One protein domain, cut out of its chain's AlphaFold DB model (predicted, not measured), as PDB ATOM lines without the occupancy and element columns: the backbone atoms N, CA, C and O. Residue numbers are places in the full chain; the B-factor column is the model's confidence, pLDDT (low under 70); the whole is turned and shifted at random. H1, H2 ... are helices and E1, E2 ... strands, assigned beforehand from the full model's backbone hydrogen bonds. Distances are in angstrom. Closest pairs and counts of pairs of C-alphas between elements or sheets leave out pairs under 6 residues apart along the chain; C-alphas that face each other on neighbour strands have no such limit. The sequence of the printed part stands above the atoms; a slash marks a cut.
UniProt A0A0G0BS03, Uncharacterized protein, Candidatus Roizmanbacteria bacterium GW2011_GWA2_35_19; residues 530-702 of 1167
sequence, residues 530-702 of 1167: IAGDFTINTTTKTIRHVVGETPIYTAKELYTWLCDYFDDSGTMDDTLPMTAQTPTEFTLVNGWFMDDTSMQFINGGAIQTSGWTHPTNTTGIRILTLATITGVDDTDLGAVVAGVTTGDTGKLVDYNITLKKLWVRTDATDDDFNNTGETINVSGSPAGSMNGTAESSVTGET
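What this domain is: This is residues 530 to 702 of the 1167 residues of an uncharacterized protein of Candidatus Roizmanbacteria bacterium GW2011_GWA2_35_19 (UniProt A0A0G0BS03). Look for two lobes: in the first, helix H2 covers one face of the small sheet E3 E4 E5, with the hairpin E1 and E2 to one side; the second is a closed barrel of six strands, E6 to E11. Residues 610 to 620 lead from one lobe to the other. You will find 173 residues printed, with three named helices and eleven named strands in the order H1 E1 E2 H2 E3 E4 H3 E5 E6 E7 E8 E9 E10 E11. The barrel is antiparallel, E3 E4 E5 is mixed, and the class is mixed, helices and strands, with 79 residues, under half, in named elements. The whole is compact, with a radius of gyration of the C-alphas of 16.4 A and spans of 45 by 35 by 29 A.

Where its parts are: Find C-alpha 530 at (225.165, 229.220, 209.757), where H1 runs to 533; E1, 534 to 537, and E2, 542 to 545, follow. H2 runs 15.2 A from C-alpha 555 at (231.216, 219.444, 208.791) to 565. Next come E3, 578 to 582, E4, 585 to 588, H3, 598 to 601, and E5, 606 to 609. The barrel has E6, 621 to 626, 15.7 A; E7, 640 to 643; E8, 649 to 656, 19.3 A; E9, 661 to 666, 15.3 A; E10, 679 to 682; and E11, 689 to 699, 22.1 A, ending at (226.914, 205.178, 227.908).

How they stand to each other: In the hairpin E1 and E2, N 535 and O 544 are 2.8 A apart. H1 and H2 only just touch, with 3 pairs of C-alphas within 8 A, Ile 530 and Trp 561 closest at 7.2 A. H2 is on E3 E4 E5 in two layers, a helix on one face of a sheet, at a height over the sheet of 9.4 A. N 579 of E3 and O 587 of E4 are 2.9 A apart; E5 is parallel to E4, with N 588 and O 608 at 2.8 A. E4, H3, E5 form a strand-helix-strand unit, parallel neighbour strands with a helix between, whose crossover is right-handed. Round the barrel run E6 E9 E8 E7 E10 E11 and back to E6; N 622 and O 664 are 2.8 A apart, as are N 623 and O 698. E7 E8 E9 are a meander, each strand the antiparallel neighbour of the one before; E6 E7 E8 E9 and E7 E8 E9 E10 are Greek keys, a meander plus a strand whose first and fourth are antiparallel neighbours. E11 bends by 90 degrees at 694. In H2 every O i to N i+4 pair is within hydrogen-bond range; H1 and H3 are too short for one.

The domain as a whole: The C-alphas farthest apart, of Ser 569 and Thr 676, are 47.0 A apart. The printed part has no cut. The links H2 to E3, E5 to E6, E6 to E7 and E9 to E10 are long. Mean pLDDT of the printed part is 88.1; 14 residues are under 70, among them 547 to 550 and 691 to 696.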
ATOM      1  N   ILE A 530     225.351 230.244 208.705       84.50
ATOM      2  CA  ILE A 530     225.165 229.220 209.757       84.50
ATOM      3  C   ILE A 530     224.600 229.821 211.054       84.50
ATOM      4  O   ILE A 530     223.824 229.172 211.746       84.50
ATOM      5  N   ALA A 531     224.940 231.076 211.372       79.69
ATOM      6  CA  ALA A 531     224.516 231.739 212.608       79.69
ATOM      7  C   ALA A 531     222.991 231.956 212.751       79.69
ATOM      8  O   ALA A 531     222.541 232.278 213.849       79.69
ATOM      9  N   GLY A 532     222.213 231.829 211.668       81.25
ATOM     10  CA  GLY A 532     220.745 231.810 211.720       81.25
ATOM     11  C   GLY A 532     220.160 230.402 211.877       81.25
ATOM     12  O   GLY A 532     219.119 230.239 212.512       81.25
ATOM     13  N   ASP A 533     220.865 229.402 211.347       88.62
ATOM     14  CA  ASP A 533     220.380 228.030 211.187       88.62
ATOM     15  C   ASP A 533     220.787 227.126 212.360       88.62
ATOM     16  O   ASP A 533     220.127 226.126 212.623       88.62
ATOM     17  N   PHE A 534     221.848 227.466 213.100       90.81
ATOM     18  CA  PHE A 534     222.292 226.734 214.289       90.81
ATOM     19  C   PHE A 534     222.300 227.607 215.546       90.81
ATOM     20  O   PHE A 534     222.813 228.724 215.575       90.81
ATOM     21  N   THR A 535     221.795 227.036 216.636       90.50
ATOM     22  CA  THR A 535     221.794 227.620 217.978       90.50
ATOM     23  C   THR A 535     222.856 226.974 218.859       90.50
ATOM     24  O   THR A 535     223.056 225.758 218.839       90.50
ATOM     25  N   ILE A 536     223.524 227.803 219.664       92.62
ATOM     26  CA  ILE A 536     224.491 227.390 220.682       92.62
ATOM     27  C   ILE A 536     223.904 227.704 222.054       92.62
ATOM     28  O   ILE A 536     223.564 228.851 222.337       92.62
ATOM     29  N   ASN A 537     223.828 226.699 222.925       92.12
ATOM     30  CA  ASN A 537     223.578 226.904 224.347       92.12
ATOM     31  C   ASN A 537     224.818 226.469 225.131       92.12
ATOM     32  O   ASN A 537     225.109 225.280 225.261       92.12
ATOM     33  N   THR A 538     225.551 227.452 225.646       91.88
ATOM     34  CA  THR A 538     226.800 227.262 226.396       91.88
ATOM     35  C   THR A 538     226.570 226.692 227.797       91.88
ATOM     36  O   THR A 538     227.404 225.950 228.308       91.88
ATOM     37  N   THR A 539     225.386 226.919 228.380       88.56
ATOM     38  CA  THR A 539     225.009 226.402 229.706       88.56
ATOM     39  C   THR A 539     224.724 224.897 229.677       88.56
ATOM     40  O   THR A 539     225.209 224.160 230.533       88.56
ATOM     41  N   THR A 540     223.963 224.409 228.690       88.56
ATOM     42  CA  THR A 540     223.706 222.964 228.503       88.56
ATOM     43  C   THR A 540     224.788 222.265 227.675       88.56
ATOM     44  O   THR A 540     224.814 221.030 227.621       88.56
ATOM     45  N   LYS A 541     225.680 223.040 227.041       93.06
ATOM     46  CA  LYS A 541     226.644 222.617 226.014       93.06
ATOM     47  C   LYS A 541     225.982 221.822 224.885       93.06
ATOM     48  O   LYS A 541     226.393 220.702 224.576       93.06
ATOM     49  N   THR A 542     224.940 222.396 224.285       93.62
ATOM     50  CA  THR A 542     224.208 221.802 223.152       93.62
ATOM     51  C   THR A 542     224.286 222.683 221.907       93.62
ATOM     52  O   THR A 542     224.167 223.905 222.008       93.62
ATOM     53  N   ILE A 543     224.422 222.049 220.742       94.81
ATOM     54  CA  ILE A 543     224.332 222.662 219.413       94.81
ATOM     55  C   ILE A 543     223.091 222.085 218.728       94.81
ATOM     56  O   ILE A 543     222.997 220.862 218.620       94.81
ATOM     57  N   ARG A 544     222.153 222.931 218.284       92.31
ATOM     58  CA  ARG A 544     220.909 222.485 217.628       92.31
ATOM     59  C   ARG A 544     220.574 223.287 216.375       92.31
ATOM     60  O   ARG A 544     220.630 224.516 216.416       92.31
ATOM     61  N   HIS A 545     220.183 222.609 215.301       90.56
ATOM     62  CA  HIS A 545     219.650 223.219 214.083       90.56
ATOM     63  C   HIS A 545     218.228 223.767 214.307       90.56
ATOM     64  O   HIS A 545     217.439 223.197 215.063       90.56
ATOM     65  N   VAL A 546     217.887 224.875 213.650       83.38
ATOM     66  CA  VAL A 546     216.594 225.558 213.767       83.38
ATOM     67  C   VAL A 546     215.595 224.974 212.766       83.38
ATOM     68  O   VAL A 546     215.830 224.918 211.560       83.38
ATOM     69  N   VAL A 547     214.437 224.539 213.263       65.00
ATOM     70  CA  VAL A 547     213.400 223.907 212.434       65.00
ATOM     71  C   VAL A 547     212.781 224.915 211.460       65.00
ATOM     72  O   VAL A 547     212.132 225.873 211.877       65.00
ATOM     73  N   GLY A 548     212.912 224.643 210.159       62.75
ATOM     74  CA  GLY A 548     212.282 225.408 209.076       62.75
ATOM     75  C   GLY A 548     213.262 225.919 208.021       62.75
ATOM     76  O   GLY A 548     212.843 226.163 206.890       62.75
ATOM     77  N   GLU A 549     214.547 226.015 208.365       60.81
ATOM     78  CA  GLU A 549     215.607 226.375 207.423       60.81
ATOM     79  C   GLU A 549     216.101 225.154 206.627       60.81
ATOM     80  O   GLU A 549     215.874 223.999 206.997       60.81
ATOM     81  N   THR A 550     216.688 225.418 205.458       65.69
ATOM     82  CA  THR A 550     216.943 224.423 204.393       65.69
ATOM     83  C   THR A 550     218.394 224.223 203.919       65.69
ATOM     84  O   THR A 550     218.608 223.253 203.185       65.69
ATOM     85  N   PRO A 551     219.401 225.059 204.255       83.50
ATOM     86  CA  PRO A 551     220.785 224.768 203.881       83.50
ATOM     87  C   PRO A 551     221.332 223.488 204.531       83.50
ATOM     88  O   PRO A 551     221.064 223.195 205.692       83.50
ATOM     89  N   ILE A 552     222.151 222.751 203.778       88.00
ATOM     90  CA  ILE A 552     223.005 221.674 204.297       88.00
ATOM     91  C   ILE A 552     224.439 222.196 204.263       88.00
ATOM     92  O   ILE A 552     224.875 222.716 203.233       88.00
ATOM     93  N   TYR A 553     225.165 222.042 205.366       90.75
ATOM     94  CA  TYR A 553     226.525 222.547 205.540       90.75
ATOM     95  C   TYR A 553     227.541 221.411 205.609       90.75
ATOM     96  O   TYR A 553     227.253 220.329 206.118       90.75
ATOM     97  N   THR A 554     228.771 221.645 205.167       92.69
ATOM     98  CA  THR A 554     229.845 220.680 205.420       92.69
ATOM     99  C   THR A 554     230.230 220.680 206.903       92.69
ATOM    100  O   THR A 554     230.233 221.721 207.567       92.69
ATOM    101  N   ALA A 555     230.664 219.530 207.430       93.38
ATOM    102  CA  ALA A 555     231.216 219.444 208.791       93.38
ATOM    103  C   ALA A 555     232.400 220.419 209.015       93.38
ATOM    104  O   ALA A 555     232.635 220.902 210.124       93.38
ATOM    105  N   LYS A 556     233.104 220.773 207.930       92.75
ATOM    106  CA  LYS A 556     234.195 221.752 207.882       92.75
ATOM    107  C   LYS A 556     233.722 223.205 208.019       92.75
ATOM    108  O   LYS A 556     234.370 223.995 208.711       92.75
ATOM    109  N   GLU A 557     232.602 223.570 207.398       91.81
ATOM    110  CA  GLU A 557     231.974 224.884 207.586       91.81
ATOM    111  C   GLU A 557     231.438 225.026 209.015       91.81
ATOM    112  O   GLU A 557     231.721 226.035 209.662       91.81
ATOM    113  N   LEU A 558     230.787 223.983 209.552       92.44
ATOM    114  CA  LEU A 558     230.374 223.925 210.960       92.44
ATOM    115  C   LEU A 558     231.577 224.114 211.903       92.44
ATOM    116  O   LEU A 558     231.534 224.973 212.779       92.44
ATOM    117  N   TYR A 559     232.678 223.378 211.702       93.88
ATOM    118  CA  TYR A 559     233.924 223.558 212.466       93.88
ATOM    119  C   TYR A 559     234.434 225.003 212.417       93.88
ATOM    120  O   TYR A 559     234.757 225.590 213.452       93.88
ATOM    121  N   THR A 560     234.477 225.581 211.216       91.12
ATOM    122  CA  THR A 560     234.978 226.939 210.985       91.12
ATOM    123  C   THR A 560     234.110 227.984 211.689       91.12
ATOM    124  O   THR A 560     234.653 228.907 212.297       91.12
ATOM    125  N   TRP A 561     232.783 227.830 211.642       91.56
ATOM    126  CA  TRP A 561     231.827 228.706 212.322       91.56
ATOM    127  C   TRP A 561     231.894 228.574 213.845       91.56
ATOM    128  O   TRP A 561     231.953 229.587 214.535       91.56
ATOM    129  N   LEU A 562     231.977 227.355 214.387       93.19
ATOM    130  CA  LEU A 562     232.135 227.152 215.830       93.19
ATOM    131  C   LEU A 562     233.445 227.779 216.334       93.19
ATOM    132  O   LEU A 562     233.452 228.458 217.357       93.19
ATOM    133  N   CYS A 563     234.550 227.621 215.602       92.19
ATOM    134  CA  CYS A 563     235.819 228.244 215.979       92.19
ATOM    135  C   CYS A 563     235.757 229.779 215.986       92.19
ATOM    136  O   CYS A 563     236.426 230.387 216.819       92.19
ATOM    137  N   ASP A 564     234.979 230.385 215.084       90.31
ATOM    138  CA  ASP A 564     234.722 231.830 214.993       90.31
ATOM    139  C   ASP A 564     233.792 232.323 216.119       90.31
ATOM    140  O   ASP A 564     234.138 233.252 216.842       90.31
ATOM    141  N   TYR A 565     232.670 231.635 216.362       91.44
ATOM    142  CA  TYR A 565     231.723 231.936 217.448       91.44
ATOM    143  C   TYR A 565     232.389 231.943 218.834       91.44
ATOM    144  O   TYR A 565     232.083 232.778 219.688       91.44
ATOM    145  N   PHE A 566     233.330 231.022 219.058       93.00
ATOM    146  CA  PHE A 566     234.101 230.944 220.298       93.00
ATOM    147  C   PHE A 566     235.344 231.861 220.322       93.00
ATOM    148  O   PHE A 566     236.030 231.892 221.337       93.00
ATOM    149  N   ASP A 567     235.659 232.616 219.263       91.94
ATOM    150  CA  ASP A 567     236.733 233.636 219.248       91.94
ATOM    151  C   ASP A 567     236.251 235.017 219.750       91.94
ATOM    152  O   ASP A 567     237.050 235.950 219.876       91.94
ATOM    153  N   ASP A 568     234.955 235.164 220.060       91.62
ATOM    154  CA  ASP A 568     234.402 236.397 220.625       91.62
ATOM    155  C   ASP A 568     234.757 236.580 222.111       91.62
ATOM    156  O   ASP A 568     234.873 235.635 222.890       91.62
ATOM    157  N   SER A 569     234.879 237.841 222.530       92.12
ATOM    158  CA  SER A 569     235.077 238.222 223.931       92.12
ATOM    159  C   SER A 569     234.074 237.608 224.915       92.12
ATOM    160  O   SER A 569     234.479 237.271 226.025       92.12
ATOM    161  N   GLY A 570     232.806 237.441 224.532       91.75
ATOM    162  CA  GLY A 570     231.734 236.935 225.391       91.75
ATOM    163  C   GLY A 570     231.651 235.411 225.519       91.75
ATOM    164  O   GLY A 570     230.750 234.941 226.201       91.75
ATOM    165  N   THR A 571     232.534 234.654 224.858       93.44
ATOM    166  CA  THR A 571     232.533 233.173 224.837       93.44
ATOM    167  C   THR A 571     233.919 232.573 225.143       93.44
ATOM    168  O   THR A 571     234.185 231.381 224.938       93.44
ATOM    169  N   MET A 572     234.849 233.390 225.652       94.31
ATOM    170  CA  MET A 572     236.204 232.962 226.030       94.31
ATOM    171  C   MET A 572     236.253 232.118 227.313       94.31
ATOM    172  O   MET A 572     237.183 231.323 227.488       94.31
ATOM    173  N   ASP A 573     235.254 232.235 228.184       92.75
ATOM    174  CA  ASP A 573     235.045 231.450 229.406       92.75
ATOM    175  C   ASP A 573     234.409 230.069 229.138       92.75
ATOM    176  O   ASP A 573     234.562 229.148 229.952       92.75
ATOM    177  N   ASP A 574     233.904 229.841 227.927       93.31
ATOM    178  CA  ASP A 574     233.487 228.532 227.429       93.31
ATOM    179  C   ASP A 574     234.614 227.688 226.814       93.31
ATOM    180  O   ASP A 574     235.651 228.175 226.356       93.31
ATOM    181  N   THR A 575     234.406 226.370 226.769       92.25
ATOM    182  CA  THR A 575     235.274 225.402 226.071       92.25
ATOM    183  C   THR A 575     234.786 225.149 224.647       92.25
ATOM    184  O   THR A 575     233.601 224.878 224.476       92.25
ATOM    185  N   LEU A 576     235.687 225.121 223.658       93.62
ATOM    186  CA  LEU A 576     235.340 224.841 222.255       93.62
ATOM    187  C   LEU A 576     234.622 223.486 222.075       93.62
ATOM    188  O   LEU A 576     235.018 222.511 222.721       93.62
ATOM    189  N   PRO A 577     233.614 223.404 221.192       95.19
ATOM    190  CA  PRO A 577     232.801 222.207 221.004       95.19
ATOM    191  C   PRO A 577     233.390 221.152 220.083       95.19
ATOM    192  O   PRO A 577     233.069 219.983 220.250       95.19
ATOM    193  N   MET A 578     234.211 221.534 219.105       95.38
ATOM    194  CA  MET A 578     234.644 220.625 218.049       95.38
ATOM    195  C   MET A 578     236.118 220.827 217.713       95.38
ATOM    196  O   MET A 578     236.642 221.937 217.790       95.38
ATOM    197  N   THR A 579     236.780 219.738 217.338       95.69
ATOM    198  CA  THR A 579     238.152 219.714 216.818       95.69
ATOM    199  C   THR A 579     238.159 219.053 215.448       95.69
ATOM    200  O   THR A 579     237.324 218.188 215.186       95.69
ATOM    201  N   ALA A 580     239.094 219.446 214.588       95.00
ATOM    202  CA  ALA A 580     239.304 218.823 213.289       95.00
ATOM    203  C   ALA A 580     240.566 217.951 213.318       95.00
ATOM    204  O   ALA A 580     241.629 218.405 213.744       95.00
ATOM    205  N   GLN A 581     240.452 216.705 212.865       94.69
ATOM    206  CA  GLN A 581     241.579 215.781 212.701       94.69
ATOM    207  C   GLN A 581     242.083 215.809 211.253       94.69
ATOM    208  O   GLN A 581     243.288 215.846 211.005       94.69
ATOM    209  N   THR A 582     241.153 215.864 210.299       93.81
ATOM    210  CA  THR A 582     241.409 216.082 208.870       93.81
ATOM    211  C   THR A 582     240.329 217.018 208.306       93.81
ATOM    212  O   THR A 582     239.345 217.293 208.995       93.81
ATOM    213  N   PRO A 583     240.434 217.517 207.057       92.81
ATOM    214  CA  PRO A 583     239.375 218.328 206.445       92.81
ATOM    215  C   PRO A 583     238.002 217.644 206.320       92.81
ATOM    216  O   PRO A 583     237.051 218.295 205.894       92.81
ATOM    217  N   THR A 584     237.909 216.350 206.642       94.56
ATOM    218  CA  THR A 584     236.708 215.514 206.520       94.56
ATOM    219  C   THR A 584     236.413 214.681 207.774       94.56
ATOM    220  O   THR A 584     235.517 213.841 207.731       94.56
ATOM    221  N   GLU A 585     237.145 214.871 208.874       95.94
ATOM    222  CA  GLU A 585     236.980 214.110 210.121       95.94
ATOM    223  C   GLU A 585     237.073 215.052 211.318       95.94
ATOM    224  O   GLU A 585     238.080 215.743 211.513       95.94
ATOM    225  N   PHE A 586     236.006 215.064 212.111       97.00
ATOM    226  CA  PHE A 586     235.810 215.999 213.207       97.00
ATOM    227  C   PHE A 586     235.370 215.260 214.470       97.00
ATOM    228  O   PHE A 586     234.673 214.247 214.418       97.00
ATOM    229  N   THR A 587     235.759 215.793 215.623       97.12
ATOM    230  CA  THR A 587     235.402 215.238 216.932       97.12
ATOM    231  C   THR A 587     234.731 216.309 217.780       97.12
ATOM    232  O   THR A 587     235.356 217.335 218.071       97.12
ATOM    233  N   LEU A 588     233.488 216.065 218.202       96.38
ATOM    234  CA  LEU A 588     232.821 216.817 219.265       96.38
ATOM    235  C   LEU A 588     233.489 216.486 220.606       96.38
ATOM    236  O   LEU A 588     233.635 215.322 220.969       96.38
ATOM    237  N   VAL A 589     233.919 217.512 221.333       95.12
ATOM    238  CA  VAL A 589     234.779 217.419 222.525       95.12
ATOM    239  C   VAL A 589     234.201 218.216 223.698       95.12
ATOM    240  O   VAL A 589     233.177 218.885 223.584       95.12
ATOM    241  N   ASN A 590     234.879 218.179 224.851       91.56
ATOM    242  CA  ASN A 590     234.575 219.006 226.031       91.56
ATOM    243  C   ASN A 590     233.133 218.851 226.569       91.56
ATOM    244  O   ASN A 590     232.597 219.762 227.218       91.56
ATOM    245  N   GLY A 591     232.523 217.690 226.307       89.25
ATOM    246  CA  GLY A 591     231.157 217.353 226.694       89.25
ATOM    247  C   GLY A 591     230.074 218.050 225.866       89.25
ATOM    248  O   GLY A 591     228.941 218.132 226.335       89.25
ATOM    249  N   TRP A 592     230.380 218.588 224.686       94.19
ATOM    250  CA  TRP A 592     229.350 219.156 223.817       94.19
ATOM    251  C   TRP A 592     228.481 218.078 223.167       94.19
ATOM    252  O   TRP A 592     228.955 216.986 222.848       94.19
ATOM    253  N   PHE A 593     227.202 218.407 222.999       94.88
ATOM    254  CA  PHE A 593     226.172 217.534 222.448       94.88
ATOM    255  C   PHE A 593     225.526 218.161 221.205       94.88
ATOM    256  O   PHE A 593     225.282 219.367 221.172       94.88
ATOM    257  N   MET A 594     225.225 217.336 220.205       94.94
ATOM    258  CA  MET A 594     224.432 217.683 219.026       94.94
ATOM    259  C   MET A 594     223.476 216.518 218.762       94.94
ATOM    260  O   MET A 594     223.901 215.363 218.809       94.94
ATOM    261  N   ASP A 595     222.198 216.824 218.544       92.50
ATOM    262  CA  ASP A 595     221.127 215.833 218.422       92.50
ATOM    263  C   ASP A 595     221.054 215.174 217.034       92.50
ATOM    264  O   ASP A 595     221.579 215.680 216.037       92.50
ATOM    265  N   ASP A 596     220.332 214.053 216.971       91.75
ATOM    266  CA  ASP A 596     220.119 213.251 215.760       91.75
ATOM    267  C   ASP A 596     219.448 214.015 214.602       91.75
ATOM    268  O   ASP A 596     219.597 213.620 213.444       91.75
ATOM    269  N   THR A 597     218.695 215.084 214.882       90.44
ATOM    270  CA  THR A 597     218.044 215.911 213.852       90.44
ATOM    271  C   THR A 597     219.043 216.898 213.268       90.44
ATOM    272  O   THR A 597     219.150 217.022 212.052       90.44
ATOM    273  N   SER A 598     219.838 217.548 214.118       92.75
ATOM    274  CA  SER A 598     220.894 218.478 213.705       92.75
ATOM    275  C   SER A 598     221.946 217.841 212.793       92.75
ATOM    276  O   SER A 598     222.405 218.481 211.847       92.75
ATOM    277  N   MET A 599     222.286 216.569 213.020       93.88
ATOM    278  CA  MET A 599     223.240 215.820 212.187       93.88
ATOM    279  C   MET A 599     222.774 215.627 210.732       93.88
ATOM    280  O   MET A 599     223.605 215.441 209.847       93.88
ATOM    281  N   GLN A 600     221.465 215.714 210.456       92.44
ATOM    282  CA  GLN A 600     220.890 215.561 209.107       92.44
ATOM    283  C   GLN A 600     221.196 216.753 208.188       92.44
ATOM    284  O   GLN A 600     221.157 216.615 206.966       92.44
ATOM    285  N   PHE A 601     221.533 217.910 208.767       92.19
ATOM    286  CA  PHE A 601     221.877 219.144 208.051       92.19
ATOM    287  C   PHE A 601     223.384 219.278 207.788       92.19
ATOM    288  O   PHE A 601     223.845 220.327 207.334       92.19
ATOM    289  N   ILE A 602     224.156 218.216 208.052       93.50
ATOM    290  CA  ILE A 602     225.603 218.166 207.849       93.50
ATOM    291  C   ILE A 602     225.962 217.169 206.730       93.50
ATOM    292  O   ILE A 602     225.327 216.125 206.573       93.50
ATOM    293  N   ASN A 603     227.000 217.476 205.947       93.62
ATOM    294  CA  ASN A 603     227.572 216.586 204.932       93.62
ATOM    295  C   ASN A 603     229.111 216.692 204.841       93.62
ATOM    296  O   ASN A 603     229.765 217.362 205.648       93.62
ATOM    297  N   GLY A 604     229.715 216.014 203.860       92.12
ATOM    298  CA  GLY A 604     231.098 216.267 203.441       92.12
ATOM    299  C   GLY A 604     232.204 215.809 204.403       92.12
ATOM    300  O   GLY A 604     233.379 215.920 204.057       92.12
ATOM    301  N   GLY A 605     231.864 215.268 205.576       93.88
ATOM    302  CA  GLY A 605     232.801 214.763 206.581       93.88
ATOM    303  C   GLY A 605     232.093 213.984 207.692       93.88
ATOM    304  O   GLY A 605     230.877 214.063 207.817       93.88
ATOM    305  N   ALA A 606     232.848 213.216 208.475       96.12
ATOM    306  CA  ALA A 606     232.342 212.441 209.609       96.12
ATOM    307  C   ALA A 606     232.493 213.199 210.934       96.12
ATOM    308  O   ALA A 606     233.440 213.973 211.106       96.12
ATOM    309  N   ILE A 607     231.588 212.929 211.877       97.50
ATOM    310  CA  ILE A 607     231.603 213.486 213.234       97.50
ATOM    311  C   ILE A 607     231.543 212.341 214.248       97.50
ATOM    312  O   ILE A 607     230.607 211.548 214.249       97.50
ATOM    313  N   GLN A 608     232.519 212.278 215.149       96.38
ATOM    314  CA  GLN A 608     232.492 211.402 216.327       96.38
ATOM    315  C   GLN A 608     232.413 212.223 217.620       96.38
ATOM    316  O   GLN A 608     232.719 213.417 217.621       96.38
ATOM    317  N   THR A 609     232.034 211.603 218.733       96.06
ATOM    318  CA  THR A 609     232.058 212.240 220.061       96.06
ATOM    319  C   THR A 609     233.289 211.816 220.862       96.06
ATOM    320  O   THR A 609     233.895 210.775 220.611       96.06
ATOM    321  N   SER A 610     233.677 212.641 221.832       94.50
ATOM    322  CA  SER A 610     234.695 212.299 222.818       94.50
ATOM    323  C   SER A 610     234.344 212.858 224.195       94.50
ATOM    324  O   SER A 610     234.095 214.058 224.364       94.50
ATOM    325  N   GLY A 611     234.374 211.981 225.199       90.56
ATOM    326  CA  GLY A 611     234.114 212.322 226.593       90.56
ATOM    327  C   GLY A 611     232.645 212.195 226.989       90.56
ATOM    328  O   GLY A 611     232.273 212.714 228.039       90.56
ATOM    329  N   TRP A 612     231.811 211.523 226.192       93.69
ATOM    330  CA  TRP A 612     230.466 211.123 226.612       93.69
ATOM    331  C   TRP A 612     230.492 209.874 227.509       93.69
ATOM    332  O   TRP A 612     229.556 209.653 228.266       93.69
ATOM    333  N   THR A 613     231.567 209.085 227.492       93.56
ATOM    334  CA  THR A 613     231.683 207.853 228.291       93.56
ATOM    335  C   THR A 613     231.726 208.115 229.811       93.56
ATOM    336  O   THR A 613     232.719 208.612 230.352       93.56
ATOM    337  N   HIS A 614     230.664 207.721 230.517       91.50
ATOM    338  CA  HIS A 614     230.572 207.654 231.984       91.50
ATOM    339  C   HIS A 614     231.068 206.272 232.492       91.50
ATOM    340  O   HIS A 614     230.977 205.296 231.747       91.50
ATOM    341  N   PRO A 615     231.614 206.124 233.722       90.25
ATOM    342  CA  PRO A 615     231.936 207.151 234.725       90.25
ATOM    343  C   PRO A 615     233.300 207.821 234.502       90.25
ATOM    344  O   PRO A 615     233.722 208.652 235.303       90.25
ATOM    345  N   THR A 616     234.008 207.477 233.418       87.88
ATOM    346  CA  THR A 616     235.316 208.056 233.060       87.88
ATOM    347  C   THR A 616     235.276 209.587 232.982       87.88
ATOM    348  O   THR A 616     236.260 210.248 233.315       87.88
ATOM    349  N   ASN A 617     234.133 210.155 232.586       87.94
ATOM    350  CA  ASN A 617     233.800 211.564 232.758       87.94
ATOM    351  C   ASN A 617     232.575 211.709 233.682       87.94
ATOM    352  O   ASN A 617     231.516 211.161 233.382       87.94
ATOM    353  N   THR A 618     232.691 212.510 234.749       89.69
ATOM    354  CA  THR A 618     231.567 212.887 235.637       89.69
ATOM    355  C   THR A 618     230.447 213.612 234.903       89.69
ATOM    356  O   THR A 618     229.299 213.530 235.310       89.69
ATOM    357  N   THR A 619     230.771 214.304 233.809       89.75
ATOM    358  CA  THR A 619     229.811 214.993 232.928       89.75
ATOM    359  C   THR A 619     229.550 214.222 231.631       89.75
ATOM    360  O   THR A 619     229.227 214.822 230.599       89.75
ATOM    361  N   GLY A 620     229.741 212.897 231.672       92.19
ATOM    362  CA  GLY A 620     229.400 211.977 230.592       92.19
ATOM    363  C   GLY A 620     227.895 211.931 230.316       92.19
ATOM    364  O   GLY A 620     227.086 212.498 231.050       92.19
ATOM    365  N   ILE A 621     227.523 211.264 229.226       94.19
ATOM    366  CA  ILE A 621     226.146 211.121 228.763       94.19
ATOM    367  C   ILE A 621     225.673 209.685 228.998       94.19
ATOM    368  O   ILE A 621     226.266 208.718 228.513       94.19
ATOM    369  N   ARG A 622     224.570 209.562 229.731       93.06
ATOM    370  CA  ARG A 622     223.773 208.350 229.918       93.06
ATOM    371  C   ARG A 622     222.573 208.402 228.969       93.06
ATOM    372  O   ARG A 622     221.865 209.407 228.925       93.06
ATOM    373  N   ILE A 623     222.347 207.338 228.203       93.06
ATOM    374  CA  ILE A 623     221.181 207.180 227.323       93.06
ATOM    375  C   ILE A 623     220.199 206.245 228.024       93.06
ATOM    376  O   ILE A 623     220.450 205.044 228.133       93.06
ATOM    377  N   LEU A 624     219.089 206.798 228.506       90.25
ATOM    378  CA  LEU A 624     218.044 206.078 229.230       90.25
ATOM    379  C   LEU A 624     216.943 205.659 228.257       90.25
ATOM    380  O   LEU A 624     216.265 206.527 227.710       90.25
ATOM    381  N   THR A 625     216.714 204.357 228.069       89.00
ATOM    382  CA  THR A 625     215.525 203.874 227.340       89.00
ATOM    383  C   THR A 625     214.395 203.555 228.324       89.00
ATOM    384  O   THR A 625     214.570 202.778 229.263       89.00
ATOM    385  N   LEU A 626     213.228 204.170 228.127       84.38
ATOM    386  CA  LEU A 626     212.089 204.129 229.048       84.38
ATOM    387  C   LEU A 626     210.899 203.357 228.459       84.38
ATOM    388  O   LEU A 626     210.719 203.271 227.244       84.38
ATOM    389  N   ALA A 627     210.020 202.831 229.319       82.62
ATOM    390  CA  ALA A 627     208.827 202.107 228.866       82.62
ATOM    391  C   ALA A 627     207.840 203.012 228.095       82.62
ATOM    392  O   ALA A 627     207.219 202.573 227.118       82.62
ATOM    393  N   THR A 628     207.741 204.276 228.516       81.12
ATOM    394  CA  THR A 628     206.923 205.347 227.932       81.12
ATOM    395  C   THR A 628     207.582 206.692 228.241       81.12
ATOM    396  O   THR A 628     208.044 206.885 229.364       81.12
ATOM    397  N   ILE A 629     207.557 207.627 227.288       84.12
ATOM    398  CA  ILE A 629     207.845 209.050 227.512       84.12
ATOM    399  C   ILE A 629     206.622 209.844 227.055       84.12
ATOM    400  O   ILE A 629     206.142 209.646 225.941       84.12
ATOM    401  N   THR A 630     206.119 210.730 227.912       81.31
ATOM    402  CA  THR A 630     204.951 211.578 227.638       81.31
ATOM    403  C   THR A 630     205.213 212.950 228.233       81.31
ATOM    404  O   THR A 630     205.562 213.017 229.400       81.31
ATOM    405  N   GLY A 631     205.001 214.033 227.483       83.31
ATOM    406  CA  GLY A 631     205.020 215.396 228.035       83.31
ATOM    407  C   GLY A 631     206.398 216.014 228.292       83.31
ATOM    408  O   GLY A 631     206.425 217.086 228.880       83.31
ATOM    409  N   VAL A 632     207.488 215.370 227.857       88.88
ATOM    410  CA  VAL A 632     208.821 215.992 227.758       88.88
ATOM    411  C   VAL A 632     208.921 216.733 226.422       88.88
ATOM    412  O   VAL A 632     208.577 216.146 225.390       88.88
ATOM    413  N   ASP A 633     209.382 217.985 226.439       89.19
ATOM    414  CA  ASP A 633     209.620 218.795 225.235       89.19
ATOM    415  C   ASP A 633     210.894 219.671 225.316       89.19
ATOM    416  O   ASP A 633     211.624 219.636 226.306       89.19
ATOM    417  N   ASP A 634     211.184 220.452 224.267       86.12
ATOM    418  CA  ASP A 634     212.364 221.330 224.174       86.12
ATOM    419  C   ASP A 634     212.503 222.332 225.341       86.12
ATOM    420  O   ASP A 634     213.604 222.815 225.612       86.12
ATOM    421  N   THR A 635     211.416 222.655 226.054       88.38
ATOM    422  CA  THR A 635     211.464 223.546 227.225       88.38
ATOM    423  C   THR A 635     212.021 222.867 228.482       88.38
ATOM    424  O   THR A 635     212.451 223.565 229.401       88.38
ATOM    425  N   ASP A 636     212.097 221.531 228.498       89.88
ATOM    426  CA  ASP A 636     212.706 220.736 229.571       89.88
ATOM    427  C   ASP A 636     214.234 220.573 229.419       89.88
ATOM    428  O   ASP A 636     214.893 219.996 230.290       89.88
ATOM    429  N   LEU A 637     214.846 221.063 228.337       89.94
ATOM    430  CA  LEU A 637     216.294 220.955 228.138       89.94
ATOM    431  C   LEU A 637     217.062 221.735 229.224       89.94
ATOM    432  O   LEU A 637     216.834 222.919 229.463       89.94
ATOM    433  N   GLY A 638     217.991 221.061 229.904       91.00
ATOM    434  CA  GLY A 638     218.682 221.567 231.095       91.00
ATOM    435  C   GLY A 638     217.936 221.353 232.425       91.00
ATOM    436  O   GLY A 638     218.489 221.673 233.489       91.00
ATOM    437  N   ALA A 639     216.727 220.777 232.410       92.00
ATOM    438  CA  ALA A 639     216.036 220.333 233.620       92.00
ATOM    439  C   ALA A 639     216.826 219.233 234.349       92.00
ATOM    440  O   ALA A 639     217.610 218.495 233.748       92.00
ATOM    441  N   VAL A 640     216.614 219.121 235.665       92.00
ATOM    442  CA  VAL A 640     217.197 218.028 236.461       92.00
ATOM    443  C   VAL A 640     216.433 216.742 236.174       92.00
ATOM    444  O   VAL A 640     215.239 216.665 236.469       92.00
ATOM    445  N   VAL A 641     217.126 215.737 235.653       91.31
ATOM    446  CA  VAL A 641     216.643 214.356 235.617       91.31
ATOM    447  C   VAL A 641     217.083 213.682 236.911       91.31
ATOM    448  O   VAL A 641     218.243 213.803 237.294       91.31
ATOM    449  N   ALA A 642     216.151 213.029 237.600       90.31
ATOM    450  CA  ALA A 642     216.405 212.377 238.880       90.31
ATOM    451  C   ALA A 642     215.931 210.920 238.873       90.31
ATOM    452  O   ALA A 642     214.771 210.644 238.540       90.31
ATOM    453  N   GLY A 643     216.816 210.020 239.300       89.12
ATOM    454  CA  GLY A 643     216.528 208.643 239.674       89.12
ATOM    455  C   GLY A 643     215.866 208.623 241.048       89.12
ATOM    456  O   GLY A 643     216.518 208.628 242.088       89.12
ATOM    457  N   VAL A 644     214.533 208.638 241.085       81.50
ATOM    458  CA  VAL A 644     213.752 208.822 242.326       81.50
ATOM    459  C   VAL A 644     213.957 207.665 243.320       81.50
ATOM    460  O   VAL A 644     213.705 207.814 244.515       81.50
ATOM    461  N   THR A 645     214.396 206.502 242.836       81.25
ATOM    462  CA  THR A 645     214.622 205.288 243.638       81.25
ATOM    463  C   THR A 645     216.050 205.177 244.184       81.25
ATOM    464  O   THR A 645     216.263 204.506 245.192       81.25
ATOM    465  N   THR A 646     217.007 205.814 243.515       81.38
ATOM    466  CA  THR A 646     218.460 205.616 243.646       81.38
ATOM    467  C   THR A 646     219.133 206.834 244.276       81.38
ATOM    468  O   THR A 646     219.932 206.692 245.202       81.38
ATOM    469  N   GLY A 647     218.695 208.029 243.878       86.12
ATOM    470  CA  GLY A 647     219.278 209.315 244.249       86.12
ATOM    471  C   GLY A 647     220.024 209.988 243.095       86.12
ATOM    472  O   GLY A 647     220.288 211.182 243.209       86.12
ATOM    473  N   ASP A 648     220.296 209.248 242.017       90.88
ATOM    474  CA  ASP A 648     221.072 209.660 240.845       90.88
ATOM    475  C   ASP A 648     220.530 210.954 240.228       90.88
ATOM    476  O   ASP A 648     219.314 211.112 240.035       90.88
ATOM    477  N   THR A 649     221.424 211.882 239.891       92.62
ATOM    478  CA  THR A 649     221.073 213.166 239.277       92.62
ATOM    479  C   THR A 649     221.804 213.447 237.970       92.62
ATOM    480  O   THR A 649     222.793 212.832 237.579       92.62
ATOM    481  N   GLY A 650     221.222 214.354 237.195       93.12
ATOM    482  CA  GLY A 650     221.808 214.807 235.950       93.12
ATOM    483  C   GLY A 650     220.951 215.849 235.254       93.12
ATOM    484  O   GLY A 650     219.921 216.304 235.761       93.12
ATOM    485  N   LYS A 651     221.375 216.243 234.058       93.62
ATOM    486  CA  LYS A 651     220.753 217.280 233.234       93.62
ATOM    487  C   LYS A 651     220.279 216.713 231.909       93.62
ATOM    488  O   LYS A 651     221.067 216.104 231.189       93.62
ATOM    489  N   LEU A 652     219.017 216.955 231.564       92.81
ATOM    490  CA  LEU A 652     218.487 216.574 230.257       92.81
ATOM    491  C   LEU A 652     219.209 217.376 229.164       92.81
ATOM    492  O   LEU A 652     219.157 218.606 229.179       92.81
ATOM    493  N   VAL A 653     219.886 216.701 228.236       93.75
ATOM    494  CA  VAL A 653     220.513 217.338 227.063       93.75
ATOM    495  C   VAL A 653     219.759 217.056 225.768       93.75
ATOM    496  O   VAL A 653     219.797 217.903 224.876       93.75
ATOM    497  N   ASP A 654     219.037 215.932 225.681       93.56
ATOM    498  CA  ASP A 654     218.132 215.615 224.570       93.56
ATOM    499  C   ASP A 654     217.090 214.543 224.925       93.56
ATOM    500  O   ASP A 654     217.230 213.829 225.921       93.56
ATOM    501  N   TYR A 655     216.050 214.411 224.104       91.75
ATOM    502  CA  TYR A 655     214.976 213.436 224.276       91.75
ATOM    503  C   TYR A 655     214.427 212.958 222.924       91.75
ATOM    504  O   TYR A 655     214.402 213.686 221.939       91.75
ATOM    505  N   ASN A 656     213.913 211.729 222.878       91.00
ATOM    506  CA  ASN A 656     213.190 211.208 221.723       91.00
ATOM    507  C   ASN A 656     211.985 210.387 222.194       91.00
ATOM    508  O   ASN A 656     212.133 209.274 222.700       91.00
ATOM    509  N   ILE A 657     210.778 210.931 222.014       87.56
ATOM    510  CA  ILE A 657     209.527 210.301 222.470       87.56
ATOM    511  C   ILE A 657     209.167 209.024 221.692       87.56
ATOM    512  O   ILE A 657     208.534 208.128 222.249       87.56
ATOM    513  N   THR A 658     209.595 208.912 220.431       87.00
ATOM    514  CA  THR A 658     209.289 207.777 219.544       87.00
ATOM    515  C   THR A 658     210.172 206.575 219.865       87.00
ATOM    516  O   THR A 658     209.673 205.465 220.037       87.00
ATOM    517  N   LEU A 659     211.480 206.809 220.004       86.75
ATOM    518  CA  LEU A 659     212.465 205.813 220.441       86.75
ATOM    519  C   LEU A 659     212.452 205.597 221.963       86.75
ATOM    520  O   LEU A 659     213.088 204.669 222.454       86.75
ATOM    521  N   LYS A 660     211.716 206.441 222.698       89.25
ATOM    522  CA  LYS A 660     211.591 206.450 224.161       89.25
ATOM    523  C   LYS A 660     212.935 206.600 224.879       89.25
ATOM    524  O   LYS A 660     213.173 205.945 225.894       89.25
ATOM    525  N   LYS A 661     213.801 207.464 224.350       90.88
ATOM    526  CA  LYS A 661     215.140 207.739 224.886       90.88
ATOM    527  C   LYS A 661     215.217 209.115 225.548       90.88
ATOM    528  O   LYS A 661     214.629 210.069 225.043       90.88
ATOM    529  N   LEU A 662     215.973 209.219 226.638       91.56
ATOM    530  CA  LEU A 662     216.474 210.480 227.198       91.56
ATOM    531  C   LEU A 662     218.005 210.442 227.201       91.56
ATOM    532  O   LEU A 662     218.586 209.441 227.618       91.56
ATOM    533  N   TRP A 663     218.650 211.534 226.801       93.75
ATOM    534  CA  TRP A 663     220.087 211.734 226.968       93.75
ATOM    535  C   TRP A 663     220.307 212.633 228.180       93.75
ATOM    536  O   TRP A 663     219.866 213.786 228.213       93.75
ATOM    537  N   VAL A 664     220.981 212.088 229.188       93.25
ATOM    538  CA  VAL A 664     221.198 212.721 230.488       93.25
ATOM    539  C   VAL A 664     222.689 212.913 230.702       93.25
ATOM    540  O   VAL A 664     223.457 211.957 230.685       93.25
ATOM    541  N   ARG A 665     223.100 214.158 230.916       94.75
ATOM    542  CA  ARG A 665     224.444 214.503 231.370       94.75
ATOM    543  C   ARG A 665     224.514 214.287 232.882       94.75
ATOM    544  O   ARG A 665     223.793 214.975 233.596       94.75
ATOM    545  N   THR A 666     225.344 213.367 233.355       94.06
ATOM    546  CA  THR A 666     225.512 213.084 234.796       94.06
ATOM    547  C   THR A 666     226.171 214.260 235.529       94.06
ATOM    548  O   THR A 666     226.787 215.114 234.874       94.06
ATOM    549  N   ASP A 667     226.039 214.344 236.859       92.62
ATOM    550  CA  ASP A 667     226.743 215.354 237.670       92.62
ATOM    551  C   ASP A 667     227.715 214.793 238.735       92.62
ATOM    552  O   ASP A 667     228.561 215.539 239.245       92.62
ATOM    553  N   ALA A 668     227.732 213.475 238.939       92.44
ATOM    554  CA  ALA A 668     228.690 212.704 239.726       92.44
ATOM    555  C   ALA A 668     229.240 211.472 238.958       92.44
ATOM    556  O   ALA A 668     228.934 211.232 237.790       92.44
ATOM    557  N   THR A 669     230.138 210.707 239.596       90.69
ATOM    558  CA  THR A 669     230.711 209.453 239.044       90.69
ATOM    559  C   THR A 669     229.852 208.215 239.297       90.69
ATOM    560  O   THR A 669     230.192 207.140 238.814       90.69
ATOM    561  N   ASP A 670     228.824 208.350 240.128       90.50
ATOM    562  CA  ASP A 670     227.965 207.281 240.635       90.50
ATOM    563  C   ASP A 670     226.506 207.385 240.147       90.50
ATOM    564  O   ASP A 670     225.719 206.492 240.443       90.50
ATOM    565  N   ASP A 671     226.176 208.393 239.323       91.31
ATOM    566  CA  ASP A 671     224.892 208.508 238.608       91.31
ATOM    567  C   ASP A 671     224.819 207.536 237.412       91.31
ATOM    568  O   ASP A 671     224.857 207.915 236.233       91.31
ATOM    569  N   ASP A 672     224.766 206.241 237.699       89.06
ATOM    570  CA  ASP A 672     224.727 205.215 236.665       89.06
ATOM    571  C   ASP A 672     223.351 205.107 235.971       89.06
ATOM    572  O   ASP A 672     223.282 204.665 234.812       89.06
ATOM    573  N   PHE A 673     222.262 205.466 236.665       87.94
ATOM    574  CA  PHE A 673     220.863 205.261 236.257       87.94
ATOM    575  C   PHE A 673     220.569 203.818 235.786       87.94
ATOM    576  O   PHE A 673     219.778 203.580 234.868       87.94
ATOM    577  N   ASN A 674     221.302 202.834 236.321       83.50
ATOM    578  CA  ASN A 674     221.337 201.460 235.808       83.50
ATOM    579  C   ASN A 674     220.415 200.498 236.571       83.50
ATOM    580  O   ASN A 674     220.503 199.282 236.384       83.50
ATOM    581  N   ASN A 675     219.542 201.006 237.446       81.31
ATOM    582  CA  ASN A 675     218.844 200.157 238.397       81.31
ATOM    583  C   ASN A 675     217.529 199.570 237.859       81.31
ATOM    584  O   ASN A 675     216.719 200.197 237.174       81.31
ATOM    585  N   THR A 676     217.283 198.314 238.235       71.62
ATOM    586  CA  THR A 676     216.114 197.543 237.808       71.62
ATOM    587  C   THR A 676     214.794 198.196 238.236       71.62
ATOM    588  O   THR A 676     214.376 198.075 239.386       71.62
ATOM    589  N   GLY A 677     214.092 198.815 237.279       69.94
ATOM    590  CA  GLY A 677     212.773 199.423 237.496       69.94
ATOM    591  C   GLY A 677     212.818 200.830 238.097       69.94
ATOM    592  O   GLY A 677     211.830 201.265 238.686       69.94
ATOM    593  N   GLU A 678     213.955 201.515 237.974       82.31
ATOM    594  CA  GLU A 678     214.177 202.870 238.469       82.31
ATOM    595  C   GLU A 678     213.145 203.875 237.929       82.31
ATOM    596  O   GLU A 678     212.846 203.926 236.733       82.31
ATOM    597  N   THR A 679     212.572 204.688 238.818       85.62
ATOM    598  CA  THR A 679     211.634 205.746 238.429       85.62
ATOM    599  C   THR A 679     212.398 207.022 238.085       85.62
ATOM    600  O   THR A 679     213.011 207.630 238.957       85.62
ATOM    601  N   ILE A 680     212.304 207.462 236.832       88.12
ATOM    602  CA  ILE A 680     212.945 208.664 236.298       88.12
ATOM    603  C   ILE A 680     211.966 209.840 236.326       88.12
ATOM    604  O   ILE A 680     210.818 209.723 235.892       88.12
ATOM    605  N   ASN A 681     212.409 210.999 236.809       87.94
ATOM    606  CA  ASN A 681     211.606 212.221 236.854       87.94
ATOM    607  C   ASN A 681     212.358 213.404 236.230       87.94
ATOM    608  O   ASN A 681     213.475 213.701 236.647       87.94
ATOM    609  N   VAL A 682     211.729 214.109 235.284       89.00
ATOM    610  CA  VAL A 682     212.272 215.343 234.683       89.00
ATOM    611  C   VAL A 682     211.681 216.549 235.419       89.00
ATOM    612  O   VAL A 682     210.474 216.781 235.417       89.00
ATOM    613  N   SER A 683     212.526 217.296 236.124       82.62
ATOM    614  CA  SER A 683     212.097 218.294 237.108       82.62
ATOM    615  C   SER A 683     211.552 219.563 236.456       82.62
ATOM    616  O   SER A 683     212.312 220.343 235.892       82.62
ATOM    617  N   GLY A 684     210.247 219.801 236.610       69.88
ATOM    618  CA  GLY A 684     209.534 220.930 235.998       69.88
ATOM    619  C   GLY A 684     208.665 220.524 234.805       69.88
ATOM    620  O   GLY A 684     207.703 221.227 234.504       69.88
ATOM    621  N   SER A 685     208.939 219.356 234.220       77.12
ATOM    622  CA  SER A 685     208.200 218.813 233.084       77.12
ATOM    623  C   SER A 685     206.758 218.433 233.450       77.12
ATOM    624  O   SER A 685     206.526 217.842 234.515       77.12
ATOM    625  N   PRO A 686     205.774 218.661 232.557       71.06
ATOM    626  CA  PRO A 686     204.435 218.080 232.663       71.06
ATOM    627  C   PRO A 686     204.417 216.542 232.679       71.06
ATOM    628  O   PRO A 686     203.393 215.959 233.039       71.06
ATOM    629  N   ALA A 687     205.520 215.889 232.289       64.62
ATOM    630  CA  ALA A 687     205.650 214.437 232.178       64.62
ATOM    631  C   ALA A 687     205.361 213.655 233.469       64.62
ATOM    632  O   ALA A 687     204.836 212.539 233.422       64.62
ATOM    633  N   GLY A 688     205.704 214.231 234.626       67.38
ATOM    634  CA  GLY A 688     205.705 213.512 235.898       67.38
ATOM    635  C   GLY A 688     206.717 212.358 235.929       67.38
ATOM    636  O   GLY A 688     207.708 212.342 235.201       67.38
ATOM    637  N   SER A 689     206.474 211.383 236.807       74.69
ATOM    638  CA  SER A 689     207.370 210.240 237.000       74.69
ATOM    639  C   SER A 689     207.161 209.149 235.943       74.69
ATOM    640  O   SER A 689     206.064 208.605 235.805       74.69
ATOM    641  N   MET A 690     208.234 208.791 235.242       81.56
ATOM    642  CA  MET A 690     208.292 207.754 234.210       81.56
ATOM    643  C   MET A 690     209.043 206.528 234.745       81.56
ATOM    644  O   MET A 690     210.041 206.668 235.443       81.56
ATOM    645  N   ASN A 691     208.601 205.313 234.419       68.25
ATOM    646  CA  ASN A 691     209.307 204.099 234.846       68.25
ATOM    647  C   ASN A 691     210.349 203.676 233.801       68.25
ATOM    648  O   ASN A 691     210.004 203.414 232.642       68.25
ATOM    649  N   GLY A 692     211.605 203.571 234.231       61.31
ATOM    650  CA  GLY A 692     212.684 202.952 233.475       61.31
ATOM    651  C   GLY A 692     212.536 201.436 233.402       61.31
ATOM    652  O   GLY A 692     211.994 200.789 234.303       61.31
ATOM    653  N   THR A 693     213.004 200.858 232.298       55.44
ATOM    654  CA  THR A 693     213.144 199.405 232.150       55.44
ATOM    655  C   THR A 693     214.517 198.940 232.620       55.44
ATOM    656  O   THR A 693     215.500 199.667 232.570       55.44
ATOM    657  N   ALA A 694     214.559 197.711 233.129       41.25
ATOM    658  CA  ALA A 694     215.478 197.306 234.189       41.25
ATOM    659  C   ALA A 694     216.984 197.203 233.868       41.25
ATOM    660  O   ALA A 694     217.752 196.901 234.776       41.25
ATOM    661  N   GLU A 695     217.367 197.406 232.609       52.19
ATOM    662  CA  GLU A 695     218.706 197.172 232.035       52.19
ATOM    663  C   GLU A 695     219.054 198.277 231.003       52.19
ATOM    664  O   GLU A 695     219.885 198.094 230.120       52.19
ATOM    665  N   SER A 696     218.319 199.399 231.006       67.56
ATOM    666  CA  SER A 696     218.153 200.255 229.817       67.56
ATOM    667  C   SER A 696     218.969 201.558 229.796       67.56
ATOM    668  O   SER A 696     218.713 202.405 228.936       67.56
ATOM    669  N   SER A 697     219.929 201.724 230.711       87.00
ATOM    670  CA  SER A 697     220.874 202.850 230.738       87.00
ATOM    671  C   SER A 697     222.218 202.438 230.139       87.00
ATOM    672  O   SER A 697     222.918 201.583 230.683       87.00
ATOM    673  N   VAL A 698     222.598 203.061 229.022       91.50
ATOM    674  CA  VAL A 698     223.890 202.839 228.348       91.50
ATOM    675  C   VAL A 698     224.703 204.132 228.281       91.50
ATOM    676  O   VAL A 698     224.175 205.225 228.464       91.50
ATOM    677  N   THR A 699     226.009 204.028 228.054       93.06
ATOM    678  CA  THR A 699     226.914 205.178 227.908       93.06
ATOM    679  C   THR A 699     228.072 204.808 226.992       93.06
ATOM    680  O   THR A 699     228.405 203.633 226.856       93.06
ATOM    681  N   GLY A 700     228.670 205.812 226.363       92.62
ATOM    682  CA  GLY A 700     229.762 205.660 225.414       92.62
ATOM    683  C   GLY A 700     229.690 206.727 224.331       92.62
ATOM    684  O   GLY A 700     228.817 207.597 224.341       92.62
ATOM    685  N   GLU A 701     230.616 206.652 223.388       94.94
ATOM    686  CA  GLU A 701     230.714 207.607 222.289       94.94
ATOM    687  C   GLU A 701     229.754 207.265 221.134       94.94
ATOM    688  O   GLU A 701     229.269 206.139 221.006       94.94
ATOM    689  N   THR A 702     229.471 208.252 220.289       95.25
ATOM    690  CA  THR A 702     228.639 208.124 219.085       95.25
ATOM    691  C   THR A 702     229.489 208.444 217.857       95.25
ATOM    692  O   THR A 702     230.274 209.393 217.888       95.25
TER     693      THR A 702